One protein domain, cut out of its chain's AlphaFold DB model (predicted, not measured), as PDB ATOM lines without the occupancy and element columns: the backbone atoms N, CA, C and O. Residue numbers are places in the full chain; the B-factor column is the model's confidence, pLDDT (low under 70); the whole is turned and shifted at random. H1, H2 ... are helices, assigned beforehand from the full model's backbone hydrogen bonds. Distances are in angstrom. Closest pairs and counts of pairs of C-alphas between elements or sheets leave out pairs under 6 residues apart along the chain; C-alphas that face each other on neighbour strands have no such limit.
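AT A GLANCE: This is residues 66 to 146 and 159 to 189 of the 708 residues of the protein "Hypothetical protein" of Symbiodinium natans (UniProt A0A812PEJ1). Helix H3 crosses the middle, between long H4 on one side and H2 on the other, while H1 meets H2 in a corner; a long loop, residues 94 to 124, swings from H2 back to H3. The 112 printed residues hold four named helices, H1 to H4, and no named strand: all helix, compact, radius of gyration of the C-alphas 14.3 A, spans 43 by 34 by 20 A.

IN THESE COORDINATES: Find C-alpha 66 at (-31.510, -49.683, -36.959); H1 runs to 79, 20.0 A. H2 is 83 to 93, 15.6 A; H3, 125 to 143, 26.7 A; H4, 160 to 184, 35.8 A, ending at (-35.527, -48.781, -29.180).

HOW THE PARTS SIT: H3 touches H2 at Ala 137 and Ala 88, C-alphas 4.9 A apart, with residues 133 to 141 alone, at a steep 53 degrees. H3 touches H4 at Ala 132 and Cys 170, 5.8 A, also steep. H2 and H4 are apart. In each helix every O i to N i+4 pair is within hydrogen-bond range.

THE WHOLE: Residues 147 to 158 are not printed, a 19.8 A gap; the link H2 to H3 is long. pLDDT is under 70 at 94 to 104 and 145 to 146.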
ATOM      1  N   SER A  66     -32.651 -49.856 -36.057       93.38
ATOM      2  CA  SER A  66     -31.510 -49.683 -36.959       93.38
ATOM      3  C   SER A  66     -31.918 -49.544 -38.427       93.38
ATOM      4  O   SER A  66     -31.239 -48.849 -39.181       93.38
ATOM      5  N   VAL A  67     -33.022 -50.177 -38.844       92.75
ATOM      6  CA  VAL A  67     -33.582 -50.030 -40.198       92.75
ATOM      7  C   VAL A  67     -34.158 -48.628 -40.365       92.75
ATOM      8  O   VAL A  67     -33.854 -47.965 -41.354       92.75
ATOM      9  N   GLY A  68     -34.907 -48.141 -39.368       94.00
ATOM     10  CA  GLY A  68     -35.401 -46.762 -39.341       94.00
ATOM     11  C   GLY A  68     -34.265 -45.735 -39.375       94.00
ATOM     12  O   GLY A  68     -34.306 -44.790 -40.161       94.00
ATOM     13  N   PHE A  69     -33.194 -45.970 -38.611       96.38
ATOM     14  CA  PHE A  69     -32.007 -45.117 -38.637       96.38
ATOM     15  C   PHE A  69     -31.303 -45.126 -40.001       96.38
ATOM     16  O   PHE A  69     -30.980 -44.068 -40.541       96.38
ATOM     17  N   ALA A  70     -31.098 -46.301 -40.602       95.88
ATOM     18  CA  ALA A  70     -30.504 -46.408 -41.934       95.88
ATOM     19  C   ALA A  70     -31.368 -45.730 -43.012       95.88
ATOM     20  O   ALA A  70     -30.830 -45.064 -43.898       95.88
ATOM     21  N   ALA A  71     -32.696 -45.849 -42.915       94.94
ATOM     22  CA  ALA A  71     -33.638 -45.173 -43.803       94.94
ATOM     23  C   ALA A  71     -33.558 -43.644 -43.660       94.94
ATOM     24  O   ALA A  71     -33.471 -42.949 -44.676       94.94
ATOM     25  N   PHE A  72     -33.499 -43.128 -42.425       97.06
ATOM     26  CA  PHE A  72     -33.265 -41.704 -42.164       97.06
ATOM     27  C   PHE A  72     -31.967 -41.231 -42.824       97.06
ATOM     28  O   PHE A  72     -31.993 -40.284 -43.607       97.06
ATOM     29  N   ILE A  73     -30.845 -41.919 -42.583       97.75
ATOM     30  CA  ILE A  73     -29.546 -41.543 -43.157       97.75
ATOM     31  C   ILE A  73     -29.594 -41.576 -44.686       97.75
ATOM     32  O   ILE A  73     -29.156 -40.625 -45.324       97.75
ATOM     33  N   SER A  74     -30.169 -42.616 -45.294       95.69
ATOM     34  CA  SER A  74     -30.302 -42.707 -46.754       95.69
ATOM     35  C   SER A  74     -31.132 -41.556 -47.338       95.69
ATOM     36  O   SER A  74     -30.758 -40.969 -48.358       95.69
ATOM     37  N   SER A  75     -32.250 -41.213 -46.691       96.38
ATOM     38  CA  SER A  75     -33.112 -40.096 -47.093       96.38
ATOM     39  C   SER A  75     -32.382 -38.759 -46.952       96.38
ATOM     40  O   SER A  75     -32.270 -38.004 -47.921       96.38
ATOM     41  N   PHE A  76     -31.781 -38.510 -45.785       97.19
ATOM     42  CA  PHE A  76     -31.032 -37.292 -45.487       97.19
ATOM     43  C   PHE A  76     -29.851 -37.104 -46.443       97.19
ATOM     44  O   PHE A  76     -29.637 -36.016 -46.971       97.19
ATOM     45  N   LEU A  77     -29.120 -38.176 -46.754       95.88
ATOM     46  CA  LEU A  77     -28.057 -38.157 -47.754       95.88
ATOM     47  C   LEU A  77     -28.559 -37.850 -49.163       95.88
ATOM     48  O   LEU A  77     -27.769 -37.385 -49.971       95.88
ATOM     49  N   THR A  78     -29.822 -38.094 -49.492       95.00
ATOM     50  CA  THR A  78     -30.362 -37.794 -50.825       95.00
ATOM     51  C   THR A  78     -30.787 -36.332 -50.939       95.00
ATOM     52  O   THR A  78     -30.589 -35.708 -51.981       95.00
ATOM     53  N   THR A  79     -31.338 -35.768 -49.864       95.56
ATOM     54  CA  THR A  79     -31.957 -34.434 -49.863       95.56
ATOM     55  C   THR A  79     -31.031 -33.325 -49.365       95.56
ATOM     56  O   THR A  79     -31.170 -32.174 -49.775       95.56
ATOM     57  N   SER A  80     -30.065 -33.648 -48.505       96.62
ATOM     58  CA  SER A  80     -29.226 -32.658 -47.832       96.62
ATOM     59  C   SER A  80     -28.121 -32.094 -48.729       96.62
ATOM     60  O   SER A  80     -27.374 -32.820 -49.394       96.62
ATOM     61  N   ALA A  81     -27.959 -30.771 -48.699       96.44
ATOM     62  CA  ALA A  81     -26.861 -30.063 -49.356       96.44
ATOM     63  C   ALA A  81     -25.636 -29.861 -48.443       96.44
ATOM     64  O   ALA A  81     -24.708 -29.147 -48.825       96.44
ATOM     65  N   LEU A  82     -25.625 -30.458 -47.243       97.12
ATOM     66  CA  LEU A  82     -24.499 -30.331 -46.318       97.12
ATOM     67  C   LEU A  82     -23.210 -30.930 -46.919       97.12
ATOM     68  O   LEU A  82     -23.286 -31.950 -47.615       97.12
ATOM     69  N   PRO A  83     -22.031 -30.335 -46.653       95.69
ATOM     70  CA  PRO A  83     -20.745 -30.813 -47.167       95.69
ATOM     71  C   PRO A  83     -20.486 -32.313 -46.971       95.69
ATOM     72  O   PRO A  83     -20.082 -32.997 -47.920       95.69
ATOM     73  N   LEU A  84     -20.774 -32.858 -45.786       95.56
ATOM     74  CA  LEU A  84     -20.637 -34.291 -45.543       95.56
ATOM     75  C   LEU A  84     -21.626 -35.113 -46.381       95.56
ATOM     76  O   LEU A  84     -21.251 -36.144 -46.934       95.56
ATOM     77  N   ALA A  85     -22.875 -34.664 -46.529       96.25
ATOM     78  CA  ALA A  85     -23.867 -35.378 -47.334       96.25
ATOM     79  C   ALA A  85     -23.453 -35.449 -48.816       96.25
ATOM     80  O   ALA A  85     -23.582 -36.500 -49.444       96.25
ATOM     81  N   VAL A  86     -22.881 -34.364 -49.353       92.75
ATOM     82  CA  VAL A  86     -22.276 -34.341 -50.697       92.75
ATOM     83  C   VAL A  86     -21.130 -35.354 -50.787       92.75
ATOM     84  O   VAL A  86     -21.140 -36.210 -51.669       92.75
ATOM     85  N   THR A  87     -20.198 -35.315 -49.830       90.19
ATOM     86  CA  THR A  87     -19.050 -36.236 -49.771       90.19
ATOM     87  C   THR A  87     -19.497 -37.700 -49.710       90.19
ATOM     88  O   THR A  87     -18.941 -38.559 -50.393       90.19
ATOM     89  N   ALA A  88     -20.530 -38.004 -48.923       91.81
ATOM     90  CA  ALA A  88     -21.080 -39.347 -48.802       91.81
ATOM     91  C   ALA A  88     -21.732 -39.834 -50.099       91.81
ATOM     92  O   ALA A  88     -21.492 -40.975 -50.496       91.81
ATOM     93  N   ARG A  89     -22.482 -38.981 -50.810       91.81
ATOM     94  CA  ARG A  89     -23.010 -39.325 -52.141       91.81
ATOM     95  C   ARG A  89     -21.890 -39.640 -53.132       91.81
ATOM     96  O   ARG A  89     -22.000 -40.630 -53.851       91.81
ATOM     97  N   ASP A  90     -20.800 -38.875 -53.130       85.44
ATOM     98  CA  ASP A  90     -19.651 -39.129 -54.012       85.44
ATOM     99  C   ASP A  90     -18.975 -40.477 -53.710       85.44
ATOM    100  O   ASP A  90     -18.656 -41.243 -54.627       85.44
ATOM    101  N   VAL A  91     -18.818 -40.816 -52.423       83.75
ATOM    102  CA  VAL A  91     -18.320 -42.132 -51.987       83.75
ATOM    103  C   VAL A  91     -19.273 -43.251 -52.422       83.75
ATOM    104  O   VAL A  91     -18.820 -44.285 -52.914       83.75
ATOM    105  N   LEU A  92     -20.588 -43.058 -52.283       83.50
ATOM    106  CA  LEU A  92     -21.599 -44.060 -52.629       83.50
ATOM    107  C   LEU A  92     -21.710 -44.293 -54.143       83.50
ATOM    108  O   LEU A  92     -21.775 -45.446 -54.570       83.50
ATOM    109  N   VAL A  93     -21.692 -43.243 -54.966       79.38
ATOM    110  CA  VAL A  93     -21.792 -43.358 -56.433       79.38
ATOM    111  C   VAL A  93     -20.506 -43.931 -57.042       79.38
ATOM    112  O   VAL A  93     -20.551 -44.524 -58.119       79.38
ATOM    113  N   GLY A  94     -19.360 -43.794 -56.366       65.44
ATOM    114  CA  GLY A  94     -18.063 -44.191 -56.921       65.44
ATOM    115  C   GLY A  94     -17.645 -43.325 -58.118       65.44
ATOM    116  O   GLY A  94     -16.803 -43.735 -58.913       65.44
ATOM    117  N   SER A  95     -18.246 -42.138 -58.260       49.09
ATOM    118  CA  SER A  95     -18.021 -41.179 -59.354       49.09
ATOM    119  C   SER A  95     -16.634 -40.547 -59.315       49.09
ATOM    120  O   SER A  95     -16.164 -40.010 -60.319       49.09
ATOM    121  N   ALA A  96     -15.948 -40.626 -58.179       46.81
ATOM    122  CA  ALA A  96     -14.564 -40.237 -58.107       46.81
ATOM    123  C   ALA A  96     -13.700 -41.349 -58.721       46.81
ATOM    124  O   ALA A  96     -13.477 -42.402 -58.127       46.81
ATOM    125  N   SER A  97     -13.123 -41.070 -59.888       43.06
ATOM    126  CA  SER A  97     -11.842 -41.640 -60.309       43.06
ATOM    127  C   SER A  97     -10.744 -41.172 -59.337       43.06
ATOM    128  O   SER A  97      -9.821 -40.446 -59.710       43.06
ATOM    129  N   THR A  98     -10.887 -41.491 -58.052       49.34
ATOM    130  CA  THR A  98      -9.922 -41.183 -57.008       49.34
ATOM    131  C   THR A  98      -8.794 -42.174 -57.152       49.34
ATOM    132  O   THR A  98      -8.828 -43.302 -56.676       49.34
ATOM    133  N   VAL A  99      -7.767 -41.733 -57.863       50.88
ATOM    134  CA  VAL A  99      -6.450 -42.344 -57.793       50.88
ATOM    135  C   VAL A  99      -6.033 -42.366 -56.324       50.88
ATOM    136  O   VAL A  99      -5.839 -41.312 -55.721       50.88
ATOM    137  N   PHE A 100      -5.921 -43.559 -55.742       53.47
ATOM    138  CA  PHE A 100      -5.458 -43.724 -54.370       53.47
ATOM    139  C   PHE A 100      -3.934 -43.865 -54.367       53.47
ATOM    140  O   PHE A 100      -3.407 -44.813 -54.959       53.47
ATOM    141  N   PRO A 101      -3.194 -42.988 -53.675       53.47
ATOM    142  CA  PRO A 101      -1.796 -43.253 -53.386       53.47
ATOM    143  C   PRO A 101      -1.697 -44.546 -52.564       53.47
ATOM    144  O   PRO A 101      -2.400 -44.718 -51.569       53.47
ATOM    145  N   ARG A 102      -0.814 -45.474 -52.956       50.97
ATOM    146  CA  ARG A 102      -0.644 -46.777 -52.275       50.97
ATOM    147  C   ARG A 102      -0.249 -46.666 -50.796       50.97
ATOM    148  O   ARG A 102      -0.386 -47.646 -50.071       50.97
ATOM    149  N   ARG A 103       0.297 -45.524 -50.372       57.75
ATOM    150  CA  ARG A 103       0.842 -45.309 -49.022       57.75
ATOM    151  C   ARG A 103      -0.101 -44.566 -48.078       57.75
ATOM    152  O   ARG A 103       0.144 -44.595 -46.878       57.75
ATOM    153  N   ASP A 104      -1.171 -43.965 -48.594       66.50
ATOM    154  CA  ASP A 104      -2.052 -43.125 -47.787       66.50
ATOM    155  C   ASP A 104      -3.253 -43.939 -47.298       66.50
ATOM    156  O   ASP A 104      -3.888 -44.664 -48.070       66.50
ATOM    157  N   LEU A 105      -3.559 -43.840 -45.999       75.88
ATOM    158  CA  LEU A 105      -4.734 -44.488 -45.406       75.88
ATOM    159  C   LEU A 105      -6.031 -43.879 -45.954       75.88
ATOM    160  O   LEU A 105      -6.991 -44.600 -46.222       75.88
ATOM    161  N   PHE A 106      -6.016 -42.570 -46.194       79.69
ATOM    162  CA  PHE A 106      -7.125 -41.807 -46.744       79.69
ATOM    163  C   PHE A 106      -6.867 -41.401 -48.209       79.69
ATOM    164  O   PHE A 106      -5.717 -41.351 -48.644       79.69
ATOM    165  N   PRO A 107      -7.921 -41.157 -49.004       82.06
ATOM    166  CA  PRO A 107      -9.304 -41.480 -48.682       82.06
ATOM    167  C   PRO A 107      -9.522 -43.001 -48.605       82.06
ATOM    168  O   PRO A 107      -8.859 -43.795 -49.291       82.06
ATOM    169  N   LEU A 108     -10.447 -43.401 -47.737       86.62
ATOM    170  CA  LEU A 108     -10.960 -44.758 -47.625       86.62
ATOM    171  C   LEU A 108     -11.959 -45.014 -48.768       86.62
ATOM    172  O   LEU A 108     -12.818 -44.164 -49.022       86.62
ATOM    173  N   PRO A 109     -11.862 -46.153 -49.476       87.44
ATOM    174  CA  PRO A 109     -12.792 -46.491 -50.543       87.44
ATOM    175  C   PRO A 109     -14.162 -46.899 -49.988       87.44
ATOM    176  O   PRO A 109     -14.297 -47.262 -48.816       87.44
ATOM    177  N   ARG A 110     -15.169 -46.897 -50.868       90.00
ATOM    178  CA  ARG A 110     -16.500 -47.442 -50.585       90.00
ATOM    179  C   ARG A 110     -16.408 -48.922 -50.199       90.00
ATOM    180  O   ARG A 110     -15.668 -49.693 -50.810       90.00
ATOM    181  N   ILE A 111     -17.220 -49.316 -49.228       91.88
ATOM    182  CA  ILE A 111     -17.497 -50.703 -48.870       91.88
ATOM    183  C   ILE A 111     -18.612 -51.191 -49.799       91.88
ATOM    184  O   ILE A 111     -19.749 -50.719 -49.724       91.88
ATOM    185  N   SER A 112     -18.265 -52.068 -50.743       89.44
ATOM    186  CA  SER A 112     -19.193 -52.587 -51.758       89.44
ATOM    187  C   SER A 112     -19.992 -53.794 -51.278       89.44
ATOM    188  O   SER A 112     -21.127 -53.978 -51.703       89.44
ATOM    189  N   THR A 113     -19.395 -54.606 -50.410       90.75
ATOM    190  CA  THR A 113     -19.971 -55.837 -49.862       90.75
ATOM    191  C   THR A 113     -19.728 -55.867 -48.367       90.75
ATOM    192  O   THR A 113     -18.686 -55.396 -47.897       90.75
ATOM    193  N   TRP A 114     -20.705 -56.372 -47.615       93.69
ATOM    194  CA  TRP A 114     -20.535 -56.518 -46.180       93.69
ATOM    195  C   TRP A 114     -19.488 -57.609 -45.900       93.69
ATOM    196  O   TRP A 114     -19.548 -58.675 -46.521       93.69
ATOM    197  N   PRO A 115     -18.491 -57.373 -45.028       91.94
ATOM    198  CA  PRO A 115     -17.462 -58.370 -44.773       91.94
ATOM    199  C   PRO A 115     -18.036 -59.600 -44.067       91.94
ATOM    200  O   PRO A 115     -18.588 -59.486 -42.978       91.94
ATOM    201  N   ALA A 116     -17.824 -60.790 -44.635       89.50
ATOM    202  CA  ALA A 116     -18.324 -62.053 -44.078       89.50
ATOM    203  C   ALA A 116     -17.795 -62.372 -42.664       89.50
ATOM    204  O   ALA A 116     -18.356 -63.214 -41.972       89.50
ATOM    205  N   GLN A 117     -16.703 -61.729 -42.231       90.31
ATOM    206  CA  GLN A 117     -16.138 -61.901 -40.888       90.31
ATOM    207  C   GLN A 117     -16.866 -61.082 -39.813       90.31
ATOM    208  O   GLN A 117     -16.584 -61.259 -38.629       90.31
ATOM    209  N   VAL A 118     -17.732 -60.147 -40.208       89.88
ATOM    210  CA  VAL A 118     -18.461 -59.275 -39.289       89.88
ATOM    211  C   VAL A 118     -19.908 -59.737 -39.236       89.88
ATOM    212  O   VAL A 118     -20.641 -59.583 -40.209       89.88
ATOM    213  N   ASP A 119     -20.301 -60.273 -38.084       88.31
ATOM    214  CA  ASP A 119     -21.677 -60.681 -37.822       88.31
ATOM    215  C   ASP A 119     -22.634 -59.489 -37.985       88.31
ATOM    216  O   ASP A 119     -22.402 -58.412 -37.429       88.31
ATOM    217  N   THR A 120     -23.675 -59.683 -38.791       82.19
ATOM    218  CA  THR A 120     -24.766 -58.723 -39.007       82.19
ATOM    219  C   THR A 120     -25.911 -58.937 -38.020       82.19
ATOM    220  O   THR A 120     -26.840 -58.131 -37.963       82.19
ATOM    221  N   GLY A 121     -25.880 -60.022 -37.240       79.88
ATOM    222  CA  GLY A 121     -26.956 -60.393 -36.336       79.88
ATOM    223  C   GLY A 121     -28.286 -60.511 -37.081       79.88
ATOM    224  O   GLY A 121     -28.439 -61.302 -38.007       79.88
ATOM    225  N   MET A 122     -29.267 -59.707 -36.669       71.62
ATOM    226  CA  MET A 122     -30.619 -59.672 -37.252       71.62
ATOM    227  C   MET A 122     -30.825 -58.524 -38.258       71.62
ATOM    228  O   MET A 122     -31.959 -58.203 -38.612       71.62
ATOM    229  N   GLN A 123     -29.750 -57.854 -38.672       79.19
ATOM    230  CA  GLN A 123     -29.790 -56.591 -39.412       79.19
ATOM    231  C   GLN A 123     -29.682 -56.830 -40.927       79.19
ATOM    232  O   GLN A 123     -29.115 -57.826 -41.369       79.19
ATOM    233  N   SER A 124     -30.191 -55.900 -41.745       81.62
ATOM    234  CA  SER A 124     -30.043 -55.987 -43.202       81.62
ATOM    235  C   SER A 124     -28.693 -55.439 -43.672       81.62
ATOM    236  O   SER A 124     -28.312 -54.310 -43.344       81.62
ATOM    237  N   ASP A 125     -28.000 -56.201 -44.522       84.69
ATOM    238  CA  ASP A 125     -26.720 -55.803 -45.123       84.69
ATOM    239  C   ASP A 125     -26.807 -54.434 -45.809       84.69
ATOM    240  O   ASP A 125     -25.895 -53.616 -45.704       84.69
ATOM    241  N   GLY A 126     -27.925 -54.152 -46.488       88.81
ATOM    242  CA  GLY A 126     -28.151 -52.883 -47.178       88.81
ATOM    243  C   GLY A 126     -28.122 -51.678 -46.233       88.81
ATOM    244  O   GLY A 126     -27.425 -50.701 -46.512       88.81
ATOM    245  N   GLY A 127     -28.827 -51.754 -45.098       90.81
ATOM    246  CA  GLY A 127     -28.852 -50.674 -44.109       90.81
ATOM    247  C   GLY A 127     -27.494 -50.477 -43.441       90.81
ATOM    248  O   GLY A 127     -27.000 -49.352 -43.340       90.81
ATOM    249  N   LEU A 128     -26.836 -51.577 -43.073       94.62
ATOM    250  CA  LEU A 128     -25.496 -51.543 -42.493       94.62
ATOM    251  C   LEU A 128     -24.454 -50.958 -43.449       94.62
ATOM    252  O   LEU A 128     -23.614 -50.160 -43.031       94.62
ATOM    253  N   LEU A 129     -24.526 -51.291 -44.741       94.94
ATOM    254  CA  LEU A 129     -23.647 -50.726 -45.762       94.94
ATOM    255  C   LEU A 129     -23.845 -49.219 -45.923       94.94
ATOM    256  O   LEU A 129     -22.852 -48.508 -46.099       94.94
ATOM    257  N   VAL A 130     -25.080 -48.712 -45.857       95.00
ATOM    258  CA  VAL A 130     -25.348 -47.263 -45.893       95.00
ATOM    259  C   VAL A 130     -24.679 -46.576 -44.704       95.00
ATOM    260  O   VAL A 130     -23.926 -45.618 -44.889       95.00
ATOM    261  N   LEU A 131     -24.883 -47.094 -43.493       97.12
ATOM    262  CA  LEU A 131     -24.320 -46.512 -42.273       97.12
ATOM    263  C   LEU A 131     -22.785 -46.586 -42.249       97.12
ATOM    264  O   LEU A 131     -22.121 -45.587 -41.969       97.12
ATOM    265  N   ALA A 132     -22.201 -47.726 -42.622       97.38
ATOM    266  CA  ALA A 132     -20.751 -47.899 -42.685       97.38
ATOM    267  C   ALA A 132     -20.102 -47.002 -43.743       97.38
ATOM    268  O   ALA A 132     -19.079 -46.373 -43.468       97.38
ATOM    269  N   ASN A 133     -20.710 -46.866 -44.924       96.44
ATOM    270  CA  ASN A 133     -20.213 -45.940 -45.941       96.44
ATOM    271  C   ASN A 133     -20.393 -44.470 -45.541       96.44
ATOM    272  O   ASN A 133     -19.548 -43.650 -45.892       96.44
ATOM    273  N   THR A 134     -21.428 -44.136 -44.767       97.62
ATOM    274  CA  THR A 134     -21.594 -42.790 -44.190       97.62
ATOM    275  C   THR A 134     -20.482 -42.490 -43.183       97.62
ATOM    276  O   THR A 134     -19.881 -41.421 -43.228       97.62
ATOM    277  N   CYS A 135     -20.130 -43.462 -42.336       97.81
ATOM    278  CA  CYS A 135     -18.999 -43.356 -41.415       97.81
ATOM    279  C   CYS A 135     -17.664 -43.185 -42.166       97.81
ATOM    280  O   CYS A 135     -16.884 -42.283 -41.862       97.81
ATOM    281  N   VAL A 136     -17.426 -43.987 -43.212       95.38
ATOM    282  CA  VAL A 136     -16.262 -43.851 -44.109       95.38
ATOM    283  C   VAL A 136     -16.210 -42.468 -44.761       95.38
ATOM    284  O   VAL A 136     -15.150 -41.843 -44.801       95.38
ATOM    285  N   ALA A 137     -17.345 -41.968 -45.251       94.81
ATOM    286  CA  ALA A 137     -17.437 -40.642 -45.840       94.81
ATOM    287  C   ALA A 137     -17.131 -39.537 -44.826       94.81
ATOM    288  O   ALA A 137     -16.435 -38.591 -45.179       94.81
ATOM    289  N   ALA A 138     -17.566 -39.679 -43.572       96.06
ATOM    290  CA  ALA A 138     -17.249 -38.736 -42.505       96.06
ATOM    291  C   ALA A 138     -15.757 -38.726 -42.156       96.06
ATOM    292  O   ALA A 138     -15.167 -37.657 -42.022       96.06
ATOM    293  N   LEU A 139     -15.107 -39.892 -42.104       93.56
ATOM    294  CA  LEU A 139     -13.653 -39.958 -41.928       93.56
ATOM    295  C   LEU A 139     -12.904 -39.299 -43.100       93.56
ATOM    296  O   LEU A 139     -11.940 -38.571 -42.881       93.56
ATOM    297  N   ASN A 140     -13.369 -39.505 -44.338       90.94
ATOM    298  CA  ASN A 140     -12.819 -38.829 -45.517       90.94
ATOM    299  C   ASN A 140     -13.083 -37.314 -45.494       90.94
ATOM    300  O   ASN A 140     -12.222 -36.547 -45.909       90.94
ATOM    301  N   HIS A 141     -14.256 -36.880 -45.022       90.38
ATOM    302  CA  HIS A 141     -14.638 -35.471 -44.877       90.38
ATOM    303  C   HIS A 141     -13.706 -34.738 -43.914       90.38
ATOM    304  O   HIS A 141     -13.153 -33.696 -44.259       90.38
ATOM    305  N   LEU A 142     -13.433 -35.349 -42.758       88.38
ATOM    306  CA  LEU A 142     -12.479 -34.833 -41.773       88.38
ATOM    307  C   LEU A 142     -11.041 -34.749 -42.320       88.38
ATOM    308  O   LEU A 142     -10.255 -33.922 -41.860       88.38
ATOM    309  N   GLU A 143     -10.688 -35.556 -43.325       83.62
ATOM    310  CA  GLU A 143      -9.361 -35.538 -43.949       83.62
ATOM    311  C   GLU A 143      -9.172 -34.424 -44.988       83.62
ATOM    312  O   GLU A 143      -8.033 -34.022 -45.221       83.62
ATOM    313  N   GLN A 144     -10.237 -33.853 -45.569       73.62
ATOM    314  CA  GLN A 144     -10.148 -32.957 -46.741       73.62
ATOM    315  C   GLN A 144      -9.229 -31.727 -46.552       73.62
ATOM    316  O   GLN A 144      -8.797 -31.111 -47.534       73.62
ATOM    317  N   GLY A 145      -8.888 -31.367 -45.310       63.53
ATOM    318  CA  GLY A 145      -7.921 -30.323 -44.969       63.53
ATOM    319  C   GLY A 145      -6.436 -30.699 -45.135       63.53
ATOM    320  O   GLY A 145      -5.576 -29.808 -45.069       63.53
ATOM    321  N   MET A 146      -6.098 -31.968 -45.368       63.59
ATOM    322  CA  MET A 146      -4.722 -32.476 -45.356       63.59
ATOM    323  C   MET A 146      -3.957 -32.221 -46.673       63.59
ATOM    324  O   MET A 146      -4.553 -32.149 -47.752       63.59
ATOM    325  N   THR A 159      -5.794 -51.335 -49.913       83.81
ATOM    326  CA  THR A 159      -4.622 -51.868 -49.204       83.81
ATOM    327  C   THR A 159      -5.062 -52.639 -47.959       83.81
ATOM    328  O   THR A 159      -6.144 -52.396 -47.427       83.81
ATOM    329  N   THR A 160      -4.208 -53.519 -47.430       86.00
ATOM    330  CA  THR A 160      -4.484 -54.262 -46.185       86.00
ATOM    331  C   THR A 160      -4.841 -53.337 -45.018       86.00
ATOM    332  O   THR A 160      -5.738 -53.642 -44.238       86.00
ATOM    333  N   ALA A 161      -4.189 -52.174 -44.921       85.44
ATOM    334  CA  ALA A 161      -4.487 -51.177 -43.893       85.44
ATOM    335  C   ALA A 161      -5.892 -50.575 -44.063       85.44
ATOM    336  O   ALA A 161      -6.641 -50.484 -43.094       85.44
ATOM    337  N   LYS A 162      -6.279 -50.219 -45.295       87.88
ATOM    338  CA  LYS A 162      -7.627 -49.707 -45.592       87.88
ATOM    339  C   LYS A 162      -8.700 -50.759 -45.324       87.88
ATOM    340  O   LYS A 162      -9.717 -50.433 -44.723       87.88
ATOM    341  N   LEU A 163      -8.446 -52.016 -45.696       89.75
ATOM    342  CA  LEU A 163      -9.348 -53.131 -45.409       89.75
ATOM    343  C   LEU A 163      -9.510 -53.349 -43.898       89.75
ATOM    344  O   LEU A 163     -10.625 -53.536 -43.431       89.75
ATOM    345  N   SER A 164      -8.422 -53.262 -43.128       91.31
ATOM    346  CA  SER A 164      -8.468 -53.343 -41.661       91.31
ATOM    347  C   SER A 164      -9.344 -52.241 -41.053       91.31
ATOM    348  O   SER A 164     -10.183 -52.515 -40.197       91.31
ATOM    349  N   VAL A 165      -9.230 -51.003 -41.551       92.44
ATOM    350  CA  VAL A 165     -10.106 -49.902 -41.122       92.44
ATOM    351  C   VAL A 165     -11.560 -50.149 -41.519       92.44
ATOM    352  O   VAL A 165     -12.441 -49.948 -40.691       92.44
ATOM    353  N   GLN A 166     -11.835 -50.619 -42.739       94.00
ATOM    354  CA  GLN A 166     -13.200 -50.956 -43.161       94.00
ATOM    355  C   GLN A 166     -13.808 -52.063 -42.290       94.00
ATOM    356  O   GLN A 166     -14.936 -51.913 -41.833       94.00
ATOM    357  N   LEU A 167     -13.055 -53.127 -41.994       95.12
ATOM    358  CA  LEU A 167     -13.476 -54.196 -41.082       95.12
ATOM    359  C   LEU A 167     -13.785 -53.651 -39.685       95.12
ATOM    360  O   LEU A 167     -14.810 -53.999 -39.099       95.12
ATOM    361  N   HIS A 168     -12.928 -52.763 -39.172       94.88
ATOM    362  CA  HIS A 168     -13.169 -52.091 -37.903       94.88
ATOM    363  C   HIS A 168     -14.463 -51.269 -37.950       94.88
ATOM    364  O   HIS A 168     -15.332 -51.474 -37.110       94.88
ATOM    365  N   VAL A 169     -14.637 -50.401 -38.952       96.81
ATOM    366  CA  VAL A 169     -15.853 -49.590 -39.129       96.81
ATOM    367  C   VAL A 169     -17.099 -50.474 -39.207       96.81
ATOM    368  O   VAL A 169     -18.048 -50.221 -38.469       96.81
ATOM    369  N   CYS A 170     -17.092 -51.538 -40.016       97.31
ATOM    370  CA  CYS A 170     -18.215 -52.471 -40.117       97.31
ATOM    371  C   CYS A 170     -18.563 -53.096 -38.762       97.31
ATOM    372  O   CYS A 170     -19.718 -53.035 -38.345       97.31
ATOM    373  N   GLY A 171     -17.574 -53.623 -38.031       95.94
ATOM    374  CA  GLY A 171     -17.807 -54.213 -36.707       95.94
ATOM    375  C   GLY A 171     -18.364 -53.210 -35.692       95.94
ATOM    376  O   GLY A 171     -19.213 -53.547 -34.869       95.94
ATOM    377  N   ARG A 172     -17.926 -51.949 -35.770       96.44
ATOM    378  CA  ARG A 172     -18.426 -50.864 -34.918       96.44
ATOM    379  C   ARG A 172     -19.842 -50.426 -35.280       96.44
ATOM    380  O   ARG A 172     -20.630 -50.163 -34.375       96.44
ATOM    381  N   VAL A 173     -20.177 -50.392 -36.565       97.75
ATOM    382  CA  VAL A 173     -21.522 -50.062 -37.057       97.75
ATOM    383  C   VAL A 173     -22.530 -51.154 -36.715       97.75
ATOM    384  O   VAL A 173     -23.590 -50.816 -36.194       97.75
ATOM    385  N   ALA A 174     -22.197 -52.432 -36.921       96.25
ATOM    386  CA  ALA A 174     -23.074 -53.545 -36.543       96.25
ATOM    387  C   ALA A 174     -23.392 -53.513 -35.044       96.25
ATOM    388  O   ALA A 174     -24.557 -53.473 -34.653       96.25
ATOM    389  N   ARG A 175     -22.357 -53.370 -34.202       94.88
ATOM    390  CA  ARG A 175     -22.525 -53.247 -32.748       94.88
ATOM    391  C   ARG A 175     -23.365 -52.033 -32.347       94.88
ATOM    392  O   ARG A 175     -24.161 -52.116 -31.416       94.88
ATOM    393  N   PHE A 176     -23.164 -50.890 -32.997       96.69
ATOM    394  CA  PHE A 176     -23.953 -49.690 -32.731       96.69
ATOM    395  C   PHE A 176     -25.433 -49.908 -33.068       96.69
ATOM    396  O   PHE A 176     -26.295 -49.556 -32.266       96.69
ATOM    397  N   CYS A 177     -25.721 -50.546 -34.203       96.00
ATOM    398  CA  CYS A 177     -27.077 -50.896 -34.618       96.00
ATOM    399  C   CYS A 177     -27.737 -51.896 -33.662       96.00
ATOM    400  O   CYS A 177     -28.885 -51.682 -33.282       96.00
ATOM    401  N   ASP A 178     -27.007 -52.911 -33.190       94.38
ATOM    402  CA  ASP A 178     -27.511 -53.852 -32.180       94.38
ATOM    403  C   ASP A 178     -27.906 -53.115 -30.907       94.38
ATOM    404  O   ASP A 178     -28.981 -53.336 -30.364       94.38
ATOM    405  N   ARG A 179     -27.075 -52.169 -30.457       94.44
ATOM    406  CA  ARG A 179     -27.363 -51.369 -29.261       94.44
ATOM    407  C   ARG A 179     -28.581 -50.460 -29.437       94.44
ATOM    408  O   ARG A 179     -29.298 -50.247 -28.460       94.44
ATOM    409  N   LEU A 180     -28.811 -49.929 -30.642       95.00
ATOM    410  CA  LEU A 180     -30.033 -49.182 -30.956       95.00
ATOM    411  C   LEU A 180     -31.255 -50.102 -30.915       95.00
ATOM    412  O   LEU A 180     -32.240 -49.752 -30.275       95.00
ATOM    413  N   ASN A 181     -31.178 -51.285 -31.524       94.50
ATOM    414  CA  ASN A 181     -32.266 -52.268 -31.523       94.50
ATOM    415  C   ASN A 181     -32.586 -52.755 -30.104       94.50
ATOM    416  O   ASN A 181     -33.741 -52.758 -29.695       94.50
ATOM    417  N   ASP A 182     -31.560 -53.049 -29.308       93.88
ATOM    418  CA  ASP A 182     -31.662 -53.444 -27.898       93.88
ATOM    419  C   ASP A 182     -32.311 -52.385 -26.993       93.88
ATOM    420  O   ASP A 182     -32.638 -52.679 -25.837       93.88
ATOM    421  N   MET A 183     -32.383 -51.129 -27.439       94.94
ATOM    422  CA  MET A 183     -32.923 -50.017 -26.656       94.94
ATOM    423  C   MET A 183     -34.260 -49.517 -27.204       94.94
ATOM    424  O   MET A 183     -35.180 -49.246 -26.440       94.94
ATOM    425  N   LEU A 184     -34.370 -49.371 -28.515       94.38
ATOM    426  CA  LEU A 184     -35.527 -48.781 -29.180       94.38
ATOM    427  C   LEU A 184     -36.495 -49.844 -29.723       94.38
ATOM    428  O   LEU A 184     -37.623 -49.522 -30.094       94.38
ATOM    429  N   GLY A 185     -36.078 -51.114 -29.741       91.25
ATOM    430  CA  GLY A 185     -36.855 -52.218 -30.287       91.25
ATOM    431  C   GLY A 185     -37.147 -51.990 -31.764       91.25
ATOM    432  O   GLY A 185     -36.233 -51.836 -32.578       91.25
ATOM    433  N   GLU A 186     -38.435 -51.946 -32.087       88.31
ATOM    434  CA  GLU A 186     -38.925 -51.756 -33.452       88.31
ATOM    435  C   GLU A 186     -39.162 -50.282 -33.827       88.31
ATOM    436  O   GLU A 186     -39.270 -49.930 -35.001       88.31
ATOM    437  N   ASN A 187     -39.184 -49.386 -32.836       86.25
ATOM    438  CA  ASN A 187     -39.620 -48.006 -33.019       86.25
ATOM    439  C   ASN A 187     -38.432 -47.046 -33.119       86.25
ATOM    440  O   ASN A 187     -37.798 -46.712 -32.118       86.25
ATOM    441  N   PHE A 188     -38.173 -46.526 -34.318       94.12
ATOM    442  CA  PHE A 188     -37.255 -45.401 -34.528       94.12
ATOM    443  C   PHE A 188     -38.024 -44.077 -34.647       94.12
ATOM    444  O   PHE A 188     -38.025 -43.433 -35.695       94.12
ATOM    445  N   ASP A 189     -38.718 -43.686 -33.577       94.38
ATOM    446  CA  ASP A 189     -39.470 -42.429 -33.543       94.38
ATOM    447  C   ASP A 189     -38.569 -41.274 -33.100       94.38
ATOM    448  O   ASP A 189     -38.303 -41.069 -31.911       94.38
TER     449      ASP A 189